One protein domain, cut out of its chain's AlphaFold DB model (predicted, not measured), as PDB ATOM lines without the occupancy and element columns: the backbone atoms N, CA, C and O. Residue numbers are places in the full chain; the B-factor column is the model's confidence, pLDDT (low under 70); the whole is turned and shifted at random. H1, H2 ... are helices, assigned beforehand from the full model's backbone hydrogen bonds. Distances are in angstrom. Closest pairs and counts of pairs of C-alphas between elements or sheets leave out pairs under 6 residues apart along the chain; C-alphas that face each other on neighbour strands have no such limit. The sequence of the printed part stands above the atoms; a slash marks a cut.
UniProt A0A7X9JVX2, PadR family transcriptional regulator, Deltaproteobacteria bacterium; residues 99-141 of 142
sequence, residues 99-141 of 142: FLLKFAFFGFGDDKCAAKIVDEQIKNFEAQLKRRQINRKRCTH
ATOM      1  N   PHE A  99      36.449   6.488  -9.902       89.19
ATOM      2  CA  PHE A  99      36.445   7.945  -9.823       89.19
ATOM      3  C   PHE A  99      35.114   8.517 -10.305       89.19
ATOM      4  O   PHE A  99      34.544   9.343  -9.605       89.19
ATOM      5  N   LEU A 100      34.577   8.059 -11.444       87.75
ATOM      6  CA  LEU A 100      33.317   8.588 -11.987       87.75
ATOM      7  C   LEU A 100      32.136   8.339 -11.045       87.75
ATOM      8  O   LEU A 100      31.280   9.206 -10.887       87.75
ATOM      9  N   LEU A 101      32.124   7.184 -10.373       88.88
ATOM     10  CA  LEU A 101      31.126   6.901  -9.347       88.88
ATOM     11  C   LEU A 101      31.261   7.863  -8.161       88.88
ATOM     12  O   LEU A 101      30.268   8.436  -7.734       88.88
ATOM     13  N   LYS A 102      32.481   8.083  -7.653       89.12
ATOM     14  CA  LYS A 102      32.727   9.056  -6.576       89.12
ATOM     15  C   LYS A 102      32.374  10.484  -6.995       89.12
ATOM     16  O   LYS A 102      31.786  11.212  -6.204       89.12
ATOM     17  N   PHE A 103      32.678  10.855  -8.236       89.06
ATOM     18  CA  PHE A 103      32.418  12.177  -8.796       89.06
ATOM     19  C   PHE A 103      30.932  12.534  -8.763       89.06
ATOM     20  O   PHE A 103      30.582  13.644  -8.373       89.06
ATOM     21  N   ALA A 104      30.054  11.570  -9.061       90.00
ATOM     22  CA  ALA A 104      28.606  11.747  -8.953       90.00
ATOM     23  C   ALA A 104      28.125  12.082  -7.525       90.00
ATOM     24  O   ALA A 104      27.034  12.624  -7.363       90.00
ATOM     25  N   PHE A 105      28.930  11.785  -6.498       92.31
ATOM     26  CA  PHE A 105      28.581  11.965  -5.087       92.31
ATOM     27  C   PHE A 105      29.512  12.918  -4.325       92.31
ATOM     28  O   PHE A 105      29.360  13.057  -3.113       92.31
ATOM     29  N   PHE A 106      30.459  13.601  -4.981       90.00
ATOM     30  CA  PHE A 106      31.391  14.492  -4.275       90.00
ATOM     31  C   PHE A 106      30.700  15.651  -3.548       90.00
ATOM     32  O   PHE A 106      31.198  16.065  -2.508       90.00
ATOM     33  N   GLY A 107      29.524  16.088  -4.011       86.12
ATOM     34  CA  GLY A 107      28.715  17.103  -3.324       86.12
ATOM     35  C   GLY A 107      28.157  16.680  -1.955       86.12
ATOM     36  O   GLY A 107      27.578  17.507  -1.262       86.12
ATOM     37  N   PHE A 108      28.316  15.413  -1.555       90.50
ATOM     38  CA  PHE A 108      27.972  14.923  -0.215       90.50
ATOM     39  C   PHE A 108      29.190  14.813   0.724       90.50
ATOM     40  O   PHE A 108      29.037  14.380   1.866       90.50
ATOM     41  N   GLY A 109      30.399  15.134   0.250       85.75
ATOM     42  CA  GLY A 109      31.655  15.011   0.997       85.75
ATOM     43  C   GLY A 109      32.298  16.355   1.351       85.75
ATOM     44  O   GLY A 109      31.689  17.407   1.222       85.75
ATOM     45  N   ASP A 110      33.556  16.316   1.800       90.44
ATOM     46  CA  ASP A 110      34.367  17.526   1.991       90.44
ATOM     47  C   ASP A 110      34.852  18.080   0.641       90.44
ATOM     48  O   ASP A 110      35.626  17.424  -0.066       90.44
ATOM     49  N   ASP A 111      34.451  19.313   0.325       88.62
ATOM     50  CA  ASP A 111      34.776  20.003  -0.929       88.62
ATOM     51  C   ASP A 111      36.286  20.084  -1.186       88.62
ATOM     52  O   ASP A 111      36.744  19.917  -2.319       88.62
ATOM     53  N   LYS A 112      37.095  20.302  -0.139       89.88
ATOM     54  CA  LYS A 112      38.557  20.406  -0.285       89.88
ATOM     55  C   LYS A 112      39.181  19.065  -0.655       89.88
ATOM     56  O   LYS A 112      40.103  19.025  -1.472       89.88
ATOM     57  N   CYS A 113      38.703  17.969  -0.071       90.44
ATOM     58  CA  CYS A 113      39.127  16.625  -0.449       90.44
ATOM     59  C   CYS A 113      38.654  16.260  -1.862       90.44
ATOM     60  O   CYS A 113      39.448  15.728  -2.636       90.44
ATOM     61  N   ALA A 114      37.409  16.584  -2.223       91.75
ATOM     62  CA  ALA A 114      36.888  16.353  -3.569       91.75
ATOM     63  C   ALA A 114      37.720  17.085  -4.634       91.75
ATOM     64  O   ALA A 114      38.159  16.460  -5.599       91.75
ATOM     65  N   ALA A 115      38.014  18.372  -4.418       91.88
ATOM     66  CA  ALA A 115      38.841  19.174  -5.319       91.88
ATOM     67  C   ALA A 115      40.233  18.554  -5.532       91.88
ATOM     68  O   ALA A 115      40.656  18.382  -6.672       91.88
ATOM     69  N   LYS A 116      40.904  18.108  -4.459       93.69
ATOM     70  CA  LYS A 116      42.209  17.428  -4.570       93.69
ATOM     71  C   LYS A 116      42.146  16.156  -5.416       93.69
ATOM     72  O   LYS A 116      43.034  15.926  -6.233       93.69
ATOM     73  N   ILE A 117      41.106  15.338  -5.239       93.00
ATOM     74  CA  ILE A 117      40.937  14.096  -6.008       93.00
ATOM     75  C   ILE A 117      40.692  14.413  -7.492       93.00
ATOM     76  O   ILE A 117      41.226  13.730  -8.368       93.00
ATOM     77  N   VAL A 118      39.913  15.457  -7.788       93.56
ATOM     78  CA  VAL A 118      39.700  15.935  -9.162       93.56
ATOM     79  C   VAL A 118      41.012  16.439  -9.774       93.56
ATOM     80  O   VAL A 118      41.348  16.033 -10.886       93.56
ATOM     81  N   ASP A 119      41.793  17.241  -9.046       94.94
ATOM     82  CA  ASP A 119      43.090  17.756  -9.508       94.94
ATOM     83  C   ASP A 119      44.094  16.631  -9.806       94.94
ATOM     84  O   ASP A 119      44.813  16.669 -10.810       94.94
ATOM     85  N   GLU A 120      44.149  15.600  -8.959       94.12
ATOM     86  CA  GLU A 120      44.968  14.406  -9.198       94.12
ATOM     87  C   GLU A 120      44.526  13.657 -10.460       94.12
ATOM     88  O   GLU A 120      45.366  13.250 -11.270       94.12
ATOM     89  N   GLN A 121      43.214  13.522 -10.677       93.31
ATOM     90  CA  GLN A 121      42.677  12.874 -11.870       93.31
ATOM     91  C   GLN A 121      43.006  13.660 -13.149       93.31
ATOM     92  O   GLN A 121      43.393  13.056 -14.154       93.31
ATOM     93  N   ILE A 122      42.923  14.994 -13.110       94.56
ATOM     94  CA  ILE A 122      43.329  15.867 -14.224       94.56
ATOM     95  C   ILE A 122      44.806  15.642 -14.555       94.56
ATOM     96  O   ILE A 122      45.129  15.313 -15.699       94.56
ATOM     97  N   LYS A 123      45.699  15.709 -13.557       95.31
ATOM     98  CA  LYS A 123      47.143  15.470 -13.748       95.31
ATOM     99  C   LYS A 123      47.424  14.103 -14.375       95.31
ATOM    100  O   LYS A 123      48.252  13.986 -15.285       95.31
ATOM    101  N   ASN A 124      46.717  13.063 -13.932       90.12
ATOM    102  CA  ASN A 124      46.843  11.717 -14.491       90.12
ATOM    103  C   ASN A 124      46.443  11.672 -15.974       90.12
ATOM    104  O   ASN A 124      47.142  11.054 -16.789       90.12
ATOM    105  N   PHE A 125      45.345  12.333 -16.352       90.50
ATOM    106  CA  PHE A 125      44.901  12.391 -17.744       90.50
ATOM    107  C   PHE A 125      45.806  13.252 -18.634       90.50
ATOM    108  O   PHE A 125      46.069  12.869 -19.776       90.50
ATOM    109  N   GLU A 126      46.364  14.349 -18.126       94.81
ATOM    110  CA  GLU A 126      47.351  15.161 -18.848       94.81
ATOM    111  C   GLU A 126      48.633  14.373 -19.145       94.81
ATOM    112  O   GLU A 126      49.125  14.368 -20.280       94.81
ATOM    113  N   ALA A 127      49.155  13.631 -18.162       90.25
ATOM    114  CA  ALA A 127      50.308  12.753 -18.358       90.25
ATOM    115  C   ALA A 127      50.024  11.687 -19.432       90.25
ATOM    116  O   ALA A 127      50.849  11.416 -20.314       90.25
ATOM    117  N   GLN A 128      48.820  11.116 -19.404       87.94
ATOM    118  CA  GLN A 128      48.328  10.173 -20.402       87.94
ATOM    119  C   GLN A 128      48.196  10.781 -21.809       87.94
ATOM    120  O   GLN A 128      48.540  10.112 -22.792       87.94
ATOM    121  N   LEU A 129      47.717  12.023 -21.925       90.81
ATOM    122  CA  LEU A 129      47.647  12.767 -23.184       90.81
ATOM    123  C   LEU A 129      49.052  13.012 -23.738       90.81
ATOM    124  O   LEU A 129      49.323  12.676 -24.894       90.81
ATOM    125  N   LYS A 130      49.971  13.512 -22.905       91.81
ATOM    126  CA  LYS A 130      51.369  13.763 -23.284       91.81
ATOM    127  C   LYS A 130      52.040  12.496 -23.817       91.81
ATOM    128  O   LYS A 130      52.702  12.526 -24.856       91.81
ATOM    129  N   ARG A 131      51.818  11.350 -23.164       85.94
ATOM    130  CA  ARG A 131      52.347  10.048 -23.606       85.94
ATOM    131  C   ARG A 131      51.800   9.638 -24.978       85.94
ATOM    132  O   ARG A 131      52.565   9.199 -25.835       85.94
ATOM    133  N   ARG A 132      50.499   9.835 -25.224       86.94
ATOM    134  CA  ARG A 132      49.867   9.570 -26.532       86.94
ATOM    135  C   ARG A 132      50.382  10.508 -27.624       86.94
ATOM    136  O   ARG A 132      50.640  10.048 -28.730       86.94
ATOM    137  N   GLN A 133      50.604  11.783 -27.317       90.38
ATOM    138  CA  GLN A 133      51.207  12.737 -28.254       90.38
ATOM    139  C   GLN A 133      52.643  12.346 -28.635       90.38
ATOM    140  O   GLN A 133      53.000  12.427 -29.809       90.38
ATOM    141  N   ILE A 134      53.454  11.882 -27.674       87.38
ATOM    142  CA  ILE A 134      54.799  11.351 -27.949       87.38
ATOM    143  C   ILE A 134      54.715  10.123 -28.861       87.38
ATOM    144  O   ILE A 134      55.427  10.053 -29.861       87.38
ATOM    145  N   ASN A 135      53.820   9.182 -28.556       84.19
ATOM    146  CA  ASN A 135      53.635   7.987 -29.377       84.19
ATOM    147  C   ASN A 135      53.149   8.331 -30.793       84.19
ATOM    148  O   ASN A 135      53.644   7.746 -31.748       84.19
ATOM    149  N   ARG A 136      52.271   9.334 -30.952       84.69
ATOM    150  CA  ARG A 136      51.811   9.813 -32.266       84.69
ATOM    151  C   ARG A 136      52.973  10.240 -33.162       84.69
ATOM    152  O   ARG A 136      52.966   9.903 -34.338       84.69
ATOM    153  N   LYS A 137      53.983  10.925 -32.611       81.75
ATOM    154  CA  LYS A 137      55.184  11.320 -33.373       81.75
ATOM    155  C   LYS A 137      55.962  10.113 -33.908       81.75
ATOM    156  O   LYS A 137      56.566  10.204 -34.965       81.75
ATOM    157  N   ARG A 138      55.943   8.975 -33.201       75.06
ATOM    158  CA  ARG A 138      56.590   7.731 -33.661       75.06
ATOM    159  C   ARG A 138      55.839   7.088 -34.826       75.06
ATOM    160  O   ARG A 138      56.464   6.455 -35.661       75.06
ATOM    161  N   CYS A 139      54.521   7.274 -34.891       69.62
ATOM    162  CA  CYS A 139      53.682   6.739 -35.963       69.62
ATOM    163  C   CYS A 139      53.809   7.508 -37.289       69.62
ATOM    164  O   CYS A 139      53.401   6.982 -38.313       69.62
ATOM    165  N   THR A 140      54.346   8.733 -37.285       62.66
ATOM    166  CA  THR A 140      54.495   9.588 -38.482       62.66
ATOM    167  C   THR A 140      55.905   9.563 -39.092       62.66
ATOM    168  O   THR A 140      56.192  10.359 -39.978       62.66
ATOM    169  N   HIS A 141      56.801   8.702 -38.593       52.19
ATOM    170  CA  HIS A 141      58.199   8.574 -39.041       52.19
ATOM    171  C   HIS A 141      58.531   7.175 -39.609       52.19
ATOM    172  O   HIS A 141      59.667   6.708 -39.516       52.19
TER     173      HIS A 141
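Overview. This is residues 99 to 141 of the 142 residues of the protein "PadR family transcriptional regulator" of Deltaproteobacteria bacterium (UniProt A0A7X9JVX2). A single long, unbent helix, H2, makes the length of this rod, and the stretch before it, residues 99 to 110, folds back as a hook, with the short helix H1 beside the first part of H2. The later part of H2 and the tail, residues 122 to 141, stick out with nothing beside them. The printed part has 43 residues with two named helices, H1 then H2, and no named strand; its class is all helix. It is extended, with a radius of gyration of the C-alphas of 15.2 A, and spans 50 by 17 by 8 A.

Along the chain. Find C-alpha 99 at (36.445, 7.945, -9.823), where H1 begins; it holds residues 99 to 103 and measures 5.9 A from first to last C-alpha. Go on to C-alpha 111 at (34.776, 20.003, -0.929), where H2 begins; it holds residues 111 to 139 and runs 42.0 A to C-alpha 139 at (53.682, 6.739, -35.963).

Arrangement. Look at H2 first, then at H1: they are near each other, with 8 pairs of C-alphas within 10 A. The closest C-alphas of the two are 8.0 A apart, only just too far to touch. In the backbone of H1 every O i to N i+4 pair is within hydrogen-bond range; in H2 24 of 25 are.

Size, cuts and confidence. From Phe 108 to His 141, the two C-alphas farthest apart, you cross 49.6 A. The printed part has no cut, and the link from H1 to H2, 7 residues, is short. Residues 107 to 113, of which 111 to 113 belong to H2, stand free. The mean pLDDT of the printed part is 87.7; look for values under 70 at residues 139 to 141.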